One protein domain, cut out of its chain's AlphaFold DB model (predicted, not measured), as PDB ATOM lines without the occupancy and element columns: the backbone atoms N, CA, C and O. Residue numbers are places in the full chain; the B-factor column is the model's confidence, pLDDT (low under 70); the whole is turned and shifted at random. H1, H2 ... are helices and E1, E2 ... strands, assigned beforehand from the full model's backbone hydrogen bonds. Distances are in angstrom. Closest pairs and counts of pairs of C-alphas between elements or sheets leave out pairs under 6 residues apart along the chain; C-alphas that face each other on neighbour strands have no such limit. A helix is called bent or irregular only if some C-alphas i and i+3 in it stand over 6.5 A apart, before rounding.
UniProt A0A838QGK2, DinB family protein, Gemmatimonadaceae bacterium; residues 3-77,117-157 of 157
ATOM      1  N   ARG A   3      43.755 -22.098   9.855       80.44
ATOM      2  CA  ARG A   3      42.851 -21.075   9.302       80.44
ATOM      3  C   ARG A   3      42.780 -19.796  10.141       80.44
ATOM      4  O   ARG A   3      42.370 -18.759   9.641       80.44
ATOM      5  N   TRP A   4      43.174 -19.851  11.416       85.75
ATOM      6  CA  TRP A   4      43.156 -18.690  12.311       85.75
ATOM      7  C   TRP A   4      44.129 -17.592  11.869       85.75
ATOM      8  O   TRP A   4      43.799 -16.413  11.957       85.75
ATOM      9  N   VAL A   5      45.313 -17.992  11.400       86.50
ATOM     10  CA  VAL A   5      46.413 -17.086  11.026       86.50
ATOM     11  C   VAL A   5      46.552 -16.913   9.514       86.50
ATOM     12  O   VAL A   5      47.304 -16.056   9.058       86.50
ATOM     13  N   LEU A   6      45.840 -17.723   8.725       84.31
ATOM     14  CA  LEU A   6      45.932 -17.687   7.274       84.31
ATOM     15  C   LEU A   6      45.337 -16.384   6.725       84.31
ATOM     16  O   LEU A   6      44.185 -16.040   6.988       84.31
ATOM     17  N   ARG A   7      46.126 -15.682   5.911       83.62
ATOM     18  CA  ARG A   7      45.647 -14.591   5.064       83.62
ATOM     19  C   ARG A   7      45.393 -15.152   3.668       83.62
ATOM     20  O   ARG A   7      46.334 -15.537   2.982       83.62
ATOM     21  N   THR A   8      44.135 -15.185   3.236       77.69
ATOM     22  CA  THR A   8      43.760 -15.633   1.878       77.69
ATOM     23  C   THR A   8      44.189 -14.643   0.787       77.69
ATOM     24  O   THR A   8      44.203 -14.974  -0.393       77.69
ATOM     25  N   ASP A   9      44.496 -13.409   1.181       76.44
ATOM     26  CA  ASP A   9      44.958 -12.302   0.349       76.44
ATOM     27  C   ASP A   9      45.924 -11.476   1.219       76.44
ATOM     28  O   ASP A   9      45.524 -11.075   2.317       76.44
ATOM     29  N   PRO A  10      47.173 -11.213   0.790       75.12
ATOM     30  CA  PRO A  10      48.140 -10.432   1.567       75.12
ATOM     31  C   PRO A  10      47.642  -9.034   1.960       75.12
ATOM     32  O   PRO A  10      48.123  -8.463   2.938       75.12
ATOM     33  N   ALA A  11      46.678  -8.486   1.216       75.50
ATOM     34  CA  ALA A  11      46.052  -7.198   1.484       75.50
ATOM     35  C   ALA A  11      44.866  -7.276   2.469       75.50
ATOM     36  O   ALA A  11      44.240  -6.244   2.739       75.50
ATOM     37  N   ARG A  12      44.532  -8.470   2.979       79.25
ATOM     38  CA  ARG A  12      43.454  -8.726   3.944       79.25
ATOM     39  C   ARG A  12      44.001  -9.276   5.252       79.25
ATOM     40  O   ARG A  12      45.050  -9.911   5.304       79.25
ATOM     41  N   TRP A  13      43.238  -9.046   6.309       86.38
ATOM     42  CA  TRP A  13      43.495  -9.637   7.613       86.38
ATOM     43  C   TRP A  13      43.006 -11.081   7.667       86.38
ATOM     44  O   TRP A  13      41.973 -11.421   7.087       86.38
ATOM     45  N   SER A  14      43.747 -11.910   8.392       89.69
ATOM     46  CA  SER A  14      43.296 -13.229   8.833       89.69
ATOM     47  C   SER A  14      42.140 -13.108   9.832       89.69
ATOM     48  O   SER A  14      41.856 -12.029  10.370       89.69
ATOM     49  N   ALA A  15      41.479 -14.230  10.124       90.31
ATOM     50  CA  ALA A  15      40.443 -14.274  11.154       90.31
ATOM     51  C   ALA A  15      40.983 -13.811  12.519       90.31
ATOM     52  O   ALA A  15      40.329 -13.024  13.203       90.31
ATOM     53  N   GLY A  16      42.194 -14.236  12.891       91.44
ATOM     54  CA  GLY A  16      42.822 -13.838  14.147       91.44
ATOM     55  C   GLY A  16      43.139 -12.351  14.223       91.44
ATOM     56  O   GLY A  16      42.904 -11.726  15.254       91.44
ATOM     57  N   GLU A  17      43.584 -11.760  13.118       91.44
ATOM     58  CA  GLU A  17      43.841 -10.322  13.030       91.44
ATOM     59  C   GLU A  17      42.558  -9.493  13.116       91.44
ATOM     60  O   GLU A  17      42.547  -8.461  13.782       91.44
ATOM     61  N   CYS A  18      41.456  -9.960  12.524       92.00
ATOM     62  CA  CYS A  18      40.160  -9.296  12.670       92.00
ATOM     63  C   CYS A  18      39.735  -9.224  14.144       92.00
ATOM     64  O   CYS A  18      39.357  -8.156  14.618       92.00
ATOM     65  N   ILE A  19      39.843 -10.328  14.890       94.00
ATOM     66  CA  ILE A  19      39.471 -10.351  16.315       94.00
ATOM     67  C   ILE A  19      40.469  -9.551  17.164       94.00
ATOM     68  O   ILE A  19      40.059  -8.799  18.046       94.00
ATOM     69  N   ALA A  20      41.770  -9.631  16.872       93.75
ATOM     70  CA  ALA A  20      42.779  -8.825  17.554       93.75
ATOM     71  C   ALA A  20      42.549  -7.315  17.347       93.75
ATOM     72  O   ALA A  20      42.662  -6.544  18.298       93.75
ATOM     73  N   HIS A  21      42.145  -6.893  16.146       94.31
ATOM     74  CA  HIS A  21      41.732  -5.514  15.887       94.31
ATOM     75  C   HIS A  21      40.537  -5.107  16.759       94.31
ATOM     76  O   HIS A  21      40.563  -4.036  17.364       94.31
ATOM     77  N   LEU A  22      39.520  -5.968  16.880       95.25
ATOM     78  CA  LEU A  22      38.364  -5.695  17.741       95.25
ATOM     79  C   LEU A  22      38.742  -5.549  19.218       95.25
ATOM     80  O   LEU A  22      38.127  -4.743  19.920       95.25
ATOM     81  N   ASN A  23      39.767  -6.264  19.688       96.12
ATOM     82  CA  ASN A  23      40.284  -6.076  21.043       96.12
ATOM     83  C   ASN A  23      40.900  -4.682  21.213       96.12
ATOM     84  O   ASN A  23      40.558  -3.974  22.160       96.12
ATOM     85  N   LEU A  24      41.748  -4.254  20.271       95.19
ATOM     86  CA  LEU A  24      42.392  -2.933  20.302       95.19
ATOM     87  C   LEU A  24      41.364  -1.795  20.282       95.19
ATOM     88  O   LEU A  24      41.471  -0.840  21.054       95.19
ATOM     89  N   THR A  25      40.347  -1.888  19.419       95.00
ATOM     90  CA  THR A  25      39.316  -0.848  19.332       95.00
ATOM     91  C   THR A  25      38.437  -0.824  20.578       95.00
ATOM     92  O   THR A  25      38.200   0.254  21.123       95.00
ATOM     93  N   SER A  26      38.015  -1.987  21.086       97.19
ATOM     94  CA  SER A  26      37.205  -2.082  22.311       97.19
ATOM     95  C   SER A  26      37.949  -1.515  23.522       97.19
ATOM     96  O   SER A  26      37.396  -0.680  24.240       97.19
ATOM     97  N   ALA A  27      39.227  -1.870  23.696       97.06
ATOM     98  CA  ALA A  27      40.073  -1.348  24.768       97.06
ATOM     99  C   ALA A  27      40.204   0.185  24.726       97.06
ATOM    100  O   ALA A  27      40.201   0.837  25.768       97.06
ATOM    101  N   ALA A  28      40.257   0.785  23.532       96.31
ATOM    102  CA  ALA A  28      40.322   2.237  23.390       96.31
ATOM    103  C   ALA A  28      38.976   2.941  23.658       96.31
ATOM    104  O   ALA A  28      38.967   4.083  24.129       96.31
ATOM    105  N   TYR A  29      37.844   2.291  23.376       97.38
ATOM    106  CA  TYR A  29      36.512   2.843  23.651       97.38
ATOM    107  C   TYR A  29      36.144   2.803  25.133       97.38
ATOM    108  O   TYR A  29      35.600   3.784  25.637       97.38
ATOM    109  N   ILE A  30      36.446   1.707  25.834       98.25
ATOM    110  CA  ILE A  30      36.036   1.474  27.229       98.25
ATOM    111  C   ILE A  30      36.275   2.675  28.160       98.25
ATOM    112  O   ILE A  30      35.299   3.130  28.759       98.25
ATOM    113  N   PRO A  31      37.487   3.259  28.278       97.81
ATOM    114  CA  PRO A  31      37.702   4.377  29.199       97.81
ATOM    115  C   PRO A  31      36.848   5.604  28.847       97.81
ATOM    116  O   PRO A  31      36.306   6.255  29.737       97.81
ATOM    117  N   ARG A  32      36.648   5.878  27.551       97.75
ATOM    118  CA  ARG A  32      35.836   7.006  27.059       97.75
ATOM    119  C   ARG A  32      34.353   6.806  27.355       97.75
ATOM    120  O   ARG A  32      33.662   7.755  27.716       97.75
ATOM    121  N   LEU A  33      33.864   5.576  27.200       98.31
ATOM    122  CA  LEU A  33      32.479   5.227  27.504       98.31
ATOM    123  C   LEU A  33      32.227   5.262  29.014       98.31
ATOM    124  O   LEU A  33      31.235   5.842  29.440       98.31
ATOM    125  N   ARG A  34      33.148   4.739  29.834       98.44
ATOM    126  CA  ARG A  34      33.057   4.834  31.300       98.44
ATOM    127  C   ARG A  34      33.008   6.284  31.776       98.44
ATOM    128  O   ARG A  34      32.158   6.624  32.594       98.44
ATOM    129  N   GLU A  35      33.857   7.151  31.228       98.12
ATOM    130  CA  GLU A  35      33.823   8.590  31.514       98.12
ATOM    131  C   GLU A  35      32.493   9.230  31.083       98.12
ATOM    132  O   GLU A  35      31.944  10.077  31.785       98.12
ATOM    133  N   ALA A  36      31.946   8.829  29.933       97.88
ATOM    134  CA  ALA A  36      30.653   9.317  29.470       97.88
ATOM    135  C   ALA A  36      29.505   8.896  30.395       97.88
ATOM    136  O   ALA A  36      28.670   9.731  30.730       97.88
ATOM    137  N   ILE A  37      29.491   7.641  30.851       97.81
ATOM    138  CA  ILE A  37      28.513   7.151  31.830       97.81
ATOM    139  C   ILE A  37      28.654   7.902  33.156       97.81
ATOM    140  O   ILE A  37      27.652   8.346  33.714       97.81
ATOM    141  N   ALA A  38      29.880   8.115  33.641       97.81
ATOM    142  CA  ALA A  38      30.119   8.879  34.864       97.81
ATOM    143  C   ALA A  38      29.572  10.314  34.767       97.81
ATOM    144  O   ALA A  38      28.915  10.778  35.697       97.81
ATOM    145  N   ARG A  39      29.773  10.990  33.628       97.06
ATOM    146  CA  ARG A  39      29.195  12.317  33.359       97.06
ATOM    147  C   ARG A  39      27.674  12.270  33.232       97.06
ATOM    148  O   ARG A  39      27.000  13.132  33.779       97.06
ATOM    149  N   ALA A  40      27.120  11.255  32.572       95.00
ATOM    150  CA  ALA A  40      25.675  11.115  32.398       95.00
ATOM    151  C   ALA A  40      24.934  10.919  33.732       95.00
ATOM    152  O   ALA A  40      23.811  11.391  33.866       95.00
ATOM    153  N   ARG A  41      25.569  10.296  34.738       94.75
ATOM    154  CA  ARG A  41      25.025  10.173  36.108       94.75
ATOM    155  C   ARG A  41      24.900  11.507  36.852       94.75
ATOM    156  O   ARG A  41      24.175  11.571  37.837       94.75
ATOM    157  N   GLN A  42      25.631  12.536  36.426       93.75
ATOM    158  CA  GLN A  42      25.571  13.879  37.017       93.75
ATOM    159  C   GLN A  42      24.496  14.759  36.369       93.75
ATOM    160  O   GLN A  42      24.233  15.856  36.855       93.75
ATOM    161  N   LEU A  43      23.907  14.303  35.264       88.31
ATOM    162  CA  LEU A  43      22.813  14.992  34.596       88.31
ATOM    163  C   LEU A  43      21.484  14.564  35.212       88.31
ATOM    164  O   LEU A  43      21.363  13.461  35.749       88.31
ATOM    165  N   GLU A  44      20.475  15.426  35.104       80.88
ATOM    166  CA  GLU A  44      19.116  15.030  35.458       80.88
ATOM    167  C   GLU A  44      18.708  13.807  34.619       80.88
ATOM    168  O   GLU A  44      18.926  13.799  33.398       80.88
ATOM    169  N   PRO A  45      18.145  12.754  35.244       70.38
ATOM    170  CA  PRO A  45      17.655  11.599  34.512       70.38
ATOM    171  C   PRO A  45      16.638  12.058  33.479       70.38
ATOM    172  O   PRO A  45      15.646  12.710  33.808       70.38
ATOM    173  N   VAL A  46      16.867  11.713  32.216       66.38
ATOM    174  CA  VAL A  46      15.880  12.004  31.185       66.38
ATOM    175  C   VAL A  46      14.894  10.850  31.203       66.38
ATOM    176  O   VAL A  46      15.270   9.704  30.964       66.38
ATOM    177  N   THR A  47      13.609  11.142  31.384       60.66
ATOM    178  CA  THR A  47      12.519  10.241  30.975       60.66
ATOM    179  C   THR A  47      12.436  10.206  29.444       60.66
ATOM    180  O   THR A  47      11.390  10.472  28.847       60.66
ATOM    181  N   ALA A  48      13.572   9.997  28.772       57.28
ATOM    182  CA  ALA A  48      13.652  10.018  27.328       57.28
ATOM    183  C   ALA A  48      12.915   8.783  26.832       57.28
ATOM    184  O   ALA A  48      13.384   7.661  26.992       57.28
ATOM    185  N   ALA A  49      11.774   8.990  26.178       63.09
ATOM    186  CA  ALA A  49      11.072   7.895  25.526       63.09
ATOM    187  C   ALA A  49      11.956   7.203  24.466       63.09
ATOM    188  O   ALA A  49      11.692   6.047  24.138       63.09
ATOM    189  N   ARG A  50      12.972   7.899  23.906       82.25
ATOM    190  CA  ARG A  50      13.927   7.388  22.900       82.25
ATOM    191  C   ARG A  50      15.245   8.177  22.871       82.25
ATOM    192  O   ARG A  50      15.210   9.401  22.779       82.25
ATOM    193  N   TYR A  51      16.372   7.469  22.806       91.94
ATOM    194  CA  TYR A  51      17.701   8.037  22.541       91.94
ATOM    195  C   TYR A  51      17.891   8.486  21.087       91.94
ATOM    196  O   TYR A  51      17.333   7.886  20.159       91.94
ATOM    197  N   ARG A  52      18.727   9.511  20.864       92.94
ATOM    198  CA  ARG A  52      19.040  10.031  19.520       92.94
ATOM    199  C   ARG A  52      20.533  10.035  19.200       92.94
ATOM    200  O   ARG A  52      21.364  10.452  19.997       92.94
ATOM    201  N   ARG A  53      20.871   9.615  17.976       95.19
ATOM    202  CA  ARG A  53      22.213   9.813  17.403       95.19
ATOM    203  C   ARG A  53      22.367  11.263  16.967       95.19
ATOM    204  O   ARG A  53      21.464  11.804  16.329       95.19
ATOM    205  N   ASP A  54      23.512  11.859  17.260       95.31
ATOM    206  CA  ASP A  54      23.912  13.126  16.653       95.31
ATOM    207  C   ASP A  54      24.238  12.942  15.148       95.31
ATOM    208  O   ASP A  54      24.470  11.812  14.704       95.31
ATOM    209  N   PRO A  55      24.265  14.016  14.335       95.25
ATOM    210  CA  PRO A  55      24.502  13.908  12.893       95.25
ATOM    211  C   PRO A  55      25.830  13.238  12.516       95.25
ATOM    212  O   PRO A  55      25.865  12.433  11.580       95.25
ATOM    213  N   ALA A  56      26.914  13.530  13.246       92.38
ATOM    214  CA  ALA A  56      28.217  12.923  12.985       92.38
ATOM    215  C   ALA A  56      28.184  11.430  13.326       92.38
ATOM    216  O   ALA A  56      28.620  10.594  12.533       92.38
ATOM    217  N   GLY A  57      27.588  11.082  14.464       90.75
ATOM    218  CA  GLY A  57      27.396   9.704  14.883       90.75
ATOM    219  C   GLY A  57      26.500   8.887  13.950       90.75
ATOM    220  O   GLY A  57      26.805   7.733  13.640       90.75
ATOM    221  N   TRP A  58      25.428   9.489  13.428       92.75
ATOM    222  CA  TRP A  58      24.589   8.881  12.396       92.75
ATOM    223  C   TRP A  58      25.404   8.577  11.137       92.75
ATOM    224  O   TRP A  58      25.433   7.421  10.705       92.75
ATOM    225  N   PHE A  59      26.128   9.566  10.606       90.12
ATOM    226  CA  PHE A  59      26.952   9.399   9.408       90.12
ATOM    227  C   PHE A  59      28.013   8.304   9.592       90.12
ATOM    228  O   PHE A  59      28.126   7.394   8.768       90.12
ATOM    229  N   LEU A  60      28.738   8.330  10.714       87.62
ATOM    230  CA  LEU A  60      29.748   7.324  11.039       87.62
ATOM    231  C   LEU A  60      29.142   5.928  11.183       87.62
ATOM    232  O   LEU A  60      29.722   4.966  10.681       87.62
ATOM    233  N   SER A  61      27.964   5.801  11.802       86.94
ATOM    234  CA  SER A  61      27.297   4.502  11.931       86.94
ATOM    235  C   SER A  61      26.987   3.892  10.561       86.94
ATOM    236  O   SER A  61      27.215   2.702  10.353       86.94
ATOM    237  N   VAL A  62      26.562   4.699   9.586       85.25
ATOM    238  CA  VAL A  62      26.315   4.232   8.215       85.25
ATOM    239  C   VAL A  62      27.619   3.798   7.541       85.25
ATOM    240  O   VAL A  62      27.668   2.711   6.971       85.25
ATOM    241  N   MET A  63      28.682   4.599   7.658       81.44
ATOM    242  CA  MET A  63      29.954   4.379   6.957       81.44
ATOM    243  C   MET A  63      30.819   3.241   7.519       81.44
ATOM    244  O   MET A  63      31.587   2.626   6.778       81.44
ATOM    245  N   ILE A  64      30.744   2.986   8.827       80.12
ATOM    246  CA  ILE A  64      31.620   2.027   9.520       80.12
ATOM    247  C   ILE A  64      31.030   0.609   9.530       80.12
ATOM    248  O   ILE A  64      31.789  -0.357   9.610       80.12
ATOM    249  N   GLY A  65      29.707   0.473   9.392       70.50
ATOM    250  CA  GLY A  65      29.037  -0.828   9.339       70.50
ATOM    251  C   GLY A  65      29.310  -1.635   8.064       70.50
ATOM    252  O   GLY A  65      30.021  -1.170   7.166       70.50
ATOM    253  N   PRO A  66      28.733  -2.845   7.956       62.59
ATOM    254  CA  PRO A  66      28.717  -3.596   6.707       62.59
ATOM    255  C   PRO A  66      27.967  -2.773   5.651       62.59
ATOM    256  O   PRO A  66      26.742  -2.659   5.664       62.59
ATOM    257  N   LEU A  67      28.720  -2.114   4.767       60.09
ATOM    258  CA  LEU A  67      28.145  -1.398   3.636       60.09
ATOM    259  C   LEU A  67      27.628  -2.435   2.631       60.09
ATOM    260  O   LEU A  67      28.377  -3.361   2.302       60.09
ATOM    261  N   PRO A  68      26.394  -2.294   2.114       47.59
ATOM    262  CA  PRO A  68      25.949  -3.123   1.010       47.59
ATOM    263  C   PRO A  68      26.920  -2.931  -0.155       47.59
ATOM    264  O   PRO A  68      27.211  -1.810  -0.578       47.59
ATOM    265  N   SER A  69      27.469  -4.036  -0.651       50.28
ATOM    266  CA  SER A  69      28.275  -4.041  -1.863       50.28
ATOM    267  C   SER A  69      27.383  -3.636  -3.035       50.28
ATOM    268  O   SER A  69      26.581  -4.434  -3.517       50.28
ATOM    269  N   ILE A  70      27.506  -2.388  -3.488       46.00
ATOM    270  CA  ILE A  70      26.905  -1.950  -4.748       46.00
ATOM    271  C   ILE A  70      27.794  -2.507  -5.870       46.00
ATOM    272  O   ILE A  70      28.822  -1.930  -6.235       46.00
ATOM    273  N   GLY A  71      27.450  -3.697  -6.366       53.25
ATOM    274  CA  GLY A  71      28.241  -4.420  -7.367       53.25
ATOM    275  C   GLY A  71      29.587  -4.929  -6.822       53.25
ATOM    276  O   GLY A  71      29.658  -5.469  -5.724       53.25
ATOM    277  N   LYS A  72      30.675  -4.765  -7.592       45.28
ATOM    278  CA  LYS A  72      32.048  -5.168  -7.199       45.28
ATOM    279  C   LYS A  72      32.777  -4.123  -6.338       45.28
ATOM    280  O   LYS A  72      33.909  -4.359  -5.915       45.28
ATOM    281  N   MET A  73      32.168  -2.961  -6.095       39.94
ATOM    282  CA  MET A  73      32.826  -1.836  -5.434       39.94
ATOM    283  C   MET A  73      32.570  -1.871  -3.926       39.94
ATOM    284  O   MET A  73      31.487  -1.538  -3.446       39.94
ATOM    285  N   ARG A  74      33.590  -2.262  -3.153       50.25
ATOM    286  CA  ARG A  74      33.609  -2.045  -1.701       50.25
ATOM    287  C   ARG A  74      33.883  -0.564  -1.439       50.25
ATOM    288  O   ARG A  74      35.031  -0.125  -1.454       50.25
ATOM    289  N   ILE A  75      32.821   0.208  -1.221       44.25
ATOM    290  CA  ILE A  75      32.919   1.591  -0.746       44.25
ATOM    291  C   ILE A  75      33.490   1.558   0.683       44.25
ATOM    292  O   ILE A  75      33.124   0.695   1.478       44.25
ATOM    293  N   GLY A  76      34.415   2.463   1.017       44.75
ATOM    294  CA  GLY A  76      34.871   2.631   2.403       44.75
ATOM    295  C   GLY A  76      36.031   1.727   2.837       44.75
ATOM    296  O   GLY A  76      36.026   1.204   3.958       44.75
ATOM    297  N   ARG A  77      37.060   1.562   1.993       51.78
ATOM    298  CA  ARG A  77      38.378   1.094   2.454       51.78
ATOM    299  C   ARG A  77      38.999   2.189   3.330       51.78
ATOM    300  O   ARG A  77      39.715   3.055   2.847       51.78
ATOM    301  N   ALA A 117      21.013  10.122  30.552       93.25
ATOM    302  CA  ALA A 117      21.034  11.110  29.465       93.25
ATOM    303  C   ALA A 117      22.204  10.924  28.461       93.25
ATOM    304  O   ALA A 117      22.921  11.871  28.129       93.25
ATOM    305  N   ILE A 118      22.474   9.694  28.016       94.94
ATOM    306  CA  ILE A 118      23.686   9.337  27.252       94.94
ATOM    307  C   ILE A 118      23.767   9.986  25.860       94.94
ATOM    308  O   ILE A 118      24.856  10.127  25.305       94.94
ATOM    309  N   ASP A 119      22.652  10.419  25.281       94.75
ATOM    310  CA  ASP A 119      22.625  11.187  24.033       94.75
ATOM    311  C   ASP A 119      22.937  12.684  24.224       94.75
ATOM    312  O   ASP A 119      23.242  13.368  23.244       94.75
ATOM    313  N   GLY A 120      22.960  13.165  25.472       93.88
ATOM    314  CA  GLY A 120      23.441  14.495  25.862       93.88
ATOM    315  C   GLY A 120      24.939  14.560  26.193       93.88
ATOM    316  O   GLY A 120      25.490  15.651  26.325       93.88
ATOM    317  N   VAL A 121      25.629  13.418  26.304       96.44
ATOM    318  CA  VAL A 121      27.056  13.360  26.669       96.44
ATOM    319  C   VAL A 121      27.918  13.003  25.466       96.44
ATOM    320  O   VAL A 121      27.760  11.942  24.873       96.44
ATOM    321  N   PHE A 122      28.886  13.860  25.135       97.25
ATOM    322  CA  PHE A 122      29.802  13.656  24.010       97.25
ATOM    323  C   PHE A 122      31.105  12.965  24.417       97.25
ATOM    324  O   PHE A 122      31.692  13.259  25.465       97.25
ATOM    325  N   ILE A 123      31.591  12.081  23.541       97.44
ATOM    326  CA  ILE A 123      32.913  11.456  23.633       97.44
ATOM    327  C   ILE A 123      33.787  11.867  22.450       97.44
ATOM    328  O   ILE A 123      33.289  12.157  21.362       97.44
ATOM    329  N   LYS A 124      35.108  11.859  22.653       96.25
ATOM    330  CA  LYS A 124      36.083  11.962  21.560       96.25
ATOM    331  C   LYS A 124      36.371  10.576  20.993       96.25
ATOM    332  O   LYS A 124      36.622   9.640  21.751       96.25
ATOM    333  N   SER A 125      36.392  10.457  19.671       92.06
ATOM    334  CA  SER A 125      36.686   9.204  18.978       92.06
ATOM    335  C   SER A 125      38.090   8.692  19.326       92.06
ATOM    336  O   SER A 125      39.047   9.472  19.293       92.06
ATOM    337  N   PRO A 126      38.272   7.383  19.586       91.19
ATOM    338  CA  PRO A 126      39.608   6.805  19.735       91.19
ATOM    339  C   PRO A 126      40.420   6.840  18.427       91.19
ATOM    340  O   PRO A 126      41.637   6.710  18.462       91.19
ATOM    341  N   PHE A 127      39.766   7.059  17.280       85.19
ATOM    342  CA  PHE A 127      40.402   7.122  15.957       85.19
ATOM    343  C   PHE A 127      40.818   8.535  15.530       85.19
ATOM    344  O   PHE A 127      41.377   8.708  14.449       85.19
ATOM    345  N   GLY A 128      40.532   9.553  16.344       84.88
ATOM    346  CA  GLY A 128      40.931  10.925  16.057       84.88
ATOM    347  C   GLY A 128      40.286  11.923  17.006       84.88
ATOM    348  O   GLY A 128      39.065  11.997  17.108       84.88
ATOM    349  N   GLU A 129      41.105  12.750  17.652       82.06
ATOM    350  CA  GLU A 129      40.650  13.699  18.680       82.06
ATOM    351  C   GLU A 129      39.733  14.811  18.154       82.06
ATOM    352  O   GLU A 129      39.004  15.425  18.931       82.06
ATOM    353  N   LYS A 130      39.758  15.058  16.837       88.94
ATOM    354  CA  LYS A 130      38.901  16.036  16.146       88.94
ATOM    355  C   LYS A 130      37.491  15.512  15.860       88.94
ATOM    356  O   LYS A 130      36.650  16.272  15.394       88.94
ATOM    357  N   ILE A 131      37.244  14.224  16.089       91.06
ATOM    358  CA  ILE A 131      35.952  13.589  15.846       91.06
ATOM    359  C   ILE A 131      35.280  13.374  17.196       91.06
ATOM    360  O   ILE A 131      35.822  12.684  18.061       91.06
ATOM    361  N   SER A 132      34.087  13.930  17.362       96.00
ATOM    362  CA  SER A 132      33.239  13.706  18.525       96.00
ATOM    363  C   SER A 132      31.825  13.339  18.098       96.00
ATOM    364  O   SER A 132      31.372  13.687  17.009       96.00
ATOM    365  N   TYR A 133      31.157  12.583  18.955       97.31
ATOM    366  CA  TYR A 133      29.765  12.164  18.815       97.31
ATOM    367  C   TYR A 133      29.236  11.811  20.205       97.31
ATOM    368  O   TYR A 133      30.018  11.627  21.148       97.31
ATOM    369  N   ASN A 134      27.917  11.757  20.362       97.56
ATOM    370  CA  ASN A 134      27.329  11.443  21.657       97.56
ATOM    371  C   ASN A 134      27.543   9.966  22.048       97.56
ATOM    372  O   ASN A 134      27.871   9.114  21.215       97.56
ATOM    373  N   CYS A 135      27.417   9.655  23.338       97.38
ATOM    374  CA  CYS A 135      27.669   8.315  23.868       97.38
ATOM    375  C   CYS A 135      26.716   7.286  23.240       97.38
ATOM    376  O   CYS A 135      27.143   6.197  22.859       97.38
ATOM    377  N   TYR A 136      25.455   7.662  23.007       96.75
ATOM    378  CA  TYR A 136      24.512   6.800  22.294       96.75
ATOM    379  C   TYR A 136      24.967   6.469  20.860       96.75
ATOM    380  O   TYR A 136      24.910   5.316  20.435       96.75
ATOM    381  N   SER A 137      25.495   7.442  20.117       97.19
ATOM    382  CA  SER A 137      26.109   7.216  18.808       97.19
ATOM    383  C   SER A 137      27.276   6.240  18.894       97.19
ATOM    384  O   SER A 137      27.385   5.364  18.038       97.19
ATOM    385  N   ALA A 138      28.107   6.324  19.935       97.25
ATOM    386  CA  ALA A 138      29.186   5.365  20.163       97.25
ATOM    387  C   ALA A 138      28.653   3.933  20.350       97.25
ATOM    388  O   ALA A 138      29.181   3.003  19.736       97.25
ATOM    389  N   PHE A 139      27.563   3.765  21.111       96.56
ATOM    390  CA  PHE A 139      26.877   2.478  21.292       96.56
ATOM    391  C   PHE A 139      26.248   1.919  20.013       96.56
ATOM    392  O   PHE A 139      25.983   0.725  19.950       96.56
ATOM    393  N   VAL A 140      26.049   2.735  18.975       95.56
ATOM    394  CA  VAL A 140      25.601   2.264  17.653       95.56
ATOM    395  C   VAL A 140      26.777   2.019  16.704       95.56
ATOM    396  O   VAL A 140      26.765   1.060  15.934       95.56
ATOM    397  N   ILE A 141      27.801   2.874  16.733       94.50
ATOM    398  CA  ILE A 141      28.979   2.764  15.863       94.50
ATOM    399  C   ILE A 141      29.782   1.505  16.193       94.50
ATOM    400  O   ILE A 141      30.193   0.791  15.278       94.50
ATOM    401  N   LEU A 142      30.012   1.239  17.481       94.88
ATOM    402  CA  LEU A 142      30.893   0.161  17.916       94.88
ATOM    403  C   LEU A 142      30.374  -1.235  17.518       94.88
ATOM    404  O   LEU A 142      31.146  -1.968  16.902       94.88
ATOM    405  N   PRO A 143      29.097  -1.609  17.737       94.38
ATOM    406  CA  PRO A 143      28.581  -2.890  17.252       94.38
ATOM    407  C   PRO A 143      28.646  -3.023  15.728       94.38
ATOM    408  O   PRO A 143      29.057  -4.060  15.221       94.38
ATOM    409  N   ARG A 144      28.345  -1.955  14.977       92.31
ATOM    410  CA  ARG A 144      28.432  -1.976  13.504       92.31
ATOM    411  C   ARG A 144      29.865  -2.180  13.007       92.31
ATOM    412  O   ARG A 144      30.088  -2.875  12.018       92.31
ATOM    413  N   HIS A 145      30.843  -1.584  13.691       92.25
ATOM    414  CA  HIS A 145      32.266  -1.840  13.452       92.25
ATOM    415  C   HIS A 145      32.622  -3.305  13.724       92.25
ATOM    416  O   HIS A 145      33.282  -3.937  12.900       92.25
ATOM    417  N   GLN A 146      32.143  -3.853  14.843       93.94
ATOM    418  CA  GLN A 146      32.367  -5.250  15.205       93.94
ATOM    419  C   GLN A 146      31.771  -6.213  14.172       93.94
ATOM    420  O   GLN A 146      32.497  -7.075  13.681       93.94
ATOM    421  N   GLU A 147      30.510  -6.026  13.772       91.75
ATOM    422  CA  GLU A 147      29.835  -6.811  12.725       91.75
ATOM    423  C   GLU A 147      30.673  -6.869  11.443       91.75
ATOM    424  O   GLU A 147      30.992  -7.950  10.948       91.75
ATOM    425  N   ARG A 148      31.146  -5.713  10.961       88.75
ATOM    426  CA  ARG A 148      31.977  -5.630   9.752       88.75
ATOM    427  C   ARG A 148      33.252  -6.482   9.835       88.75
ATOM    428  O   ARG A 148      33.675  -7.027   8.813       88.75
ATOM    429  N   HIS A 149      33.909  -6.556  10.991       89.62
ATOM    430  CA  HIS A 149      35.132  -7.355  11.152       89.62
ATOM    431  C   HIS A 149      34.851  -8.823  11.474       89.62
ATOM    432  O   HIS A 149      35.647  -9.679  11.090       89.62
ATOM    433  N   LEU A 150      33.716  -9.139  12.101       91.19
ATOM    434  CA  LEU A 150      33.249 -10.517  12.239       91.19
ATOM    435  C   LEU A 150      32.918 -11.118  10.867       91.19
ATOM    436  O   LEU A 150      33.353 -12.231  10.578       91.19
ATOM    437  N   ASP A 151      32.279 -10.355   9.978       88.62
ATOM    438  CA  ASP A 151      32.039 -10.761   8.588       88.62
ATOM    439  C   ASP A 151      33.352 -11.018   7.834       88.62
ATOM    440  O   ASP A 151      33.481 -11.999   7.099       88.62
ATOM    441  N   GLN A 152      34.365 -10.164   8.036       85.38
ATOM    442  CA  GLN A 152      35.702 -10.381   7.469       85.38
ATOM    443  C   GLN A 152      36.355 -11.653   8.019       85.38
ATOM    444  O   GLN A 152      36.920 -12.418   7.240       85.38
ATOM    445  N   ALA A 153      36.237 -11.911   9.325       87.44
ATOM    446  CA  ALA A 153      36.780 -13.110   9.954       87.44
ATOM    447  C   ALA A 153      36.100 -14.391   9.447       87.44
ATOM    448  O   ALA A 153      36.769 -15.404   9.245       87.44
ATOM    449  N   VAL A 154      34.783 -14.359   9.209       86.88
ATOM    450  CA  VAL A 154      34.037 -15.479   8.611       86.88
ATOM    451  C   VAL A 154      34.444 -15.693   7.154       86.88
ATOM    452  O   VAL A 154      34.630 -16.837   6.749       86.88
ATOM    453  N   ALA A 155      34.622 -14.618   6.382       82.50
ATOM    454  CA  ALA A 155      35.010 -14.685   4.972       82.50
ATOM    455  C   ALA A 155      36.484 -15.069   4.736       82.50
ATOM    456  O   ALA A 155      36.848 -15.370   3.602       82.50
ATOM    457  N   ALA A 156      37.329 -15.033   5.770       75.19
ATOM    458  CA  ALA A 156      38.730 -15.463   5.716       75.19
ATOM    459  C   ALA A 156      38.920 -16.985   5.923       75.19
ATOM    460  O   ALA A 156      40.060 -17.445   5.981       75.19
ATOM    461  N   LYS A 157      37.824 -17.745   6.086       57.88
ATOM    462  CA  LYS A 157      37.820 -19.202   6.312       57.88
ATOM    463  C   LYS A 157      38.088 -20.041   5.069       57.88
ATOM    464  O   LYS A 157      37.765 -19.584   3.953       57.88
TER     465      LYS A 157
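This is residues 3 to 77 and 117 to 157 of the 157 residues of the protein "DinB family protein" of Gemmatimonadaceae bacterium (UniProt A0A838QGK2). Helix H3 runs between H1a and H2, side by side with both, and a small hairpin, E1 and E2, packs near H3's beginning; residues 68 to 73 stick out. The printed part has 116 residues with H1, H2, antiparallel E1 and E2, then H3: mostly helix, only just loose, close to compact (radius of gyration of the C-alphas 16.4 A), spanning 52 by 30 by 27 A.

Find C-alpha 15 at (40.443, -14.274, 11.154), where H1, residues 15 to 40, begins. By its hydrogen bonds it was assigned as one helix, but it is bent, C-alphas 28 and 31 being 6.7 A apart: arms H1a, residues 15 to 28, 20.6 A, and H1b, 31 to 40, 14.2 A. Next come H2, 55 to 64, 14.3 A; E1, 122 to 125; E2, 128 to 134; and H3, 135 to 155, 30.7 A, ending at (35.010, -14.685, 4.972).

H3 touches H1a with residues 146 to 154 alone, opposite ways at a shallow tilt of 13 degrees; look at the closest C-alphas, Ala 15 and Ala 153, 4.0 A. H3 touches H2, the same way at a shallow 8 degrees, closest at C-alphas Ser 61 and Ile 141, 4.6 A. In the hairpin, N 123 and O 133 are within hydrogen-bond range, 2.9 A. Every O i to N i+4 pair is within range in H1a, H1b and H2; in H3, 15 of 17.

The farthest C-alphas, Thr 8 and Glu 44, are 51.7 A apart. Residues 78 to 116 are cut out, a 33.6 A gap between C-alphas 77 and 117. The link H1 to H2 is long. Confidence is under 70 at residues 46 to 49, 66 to 77 and 157.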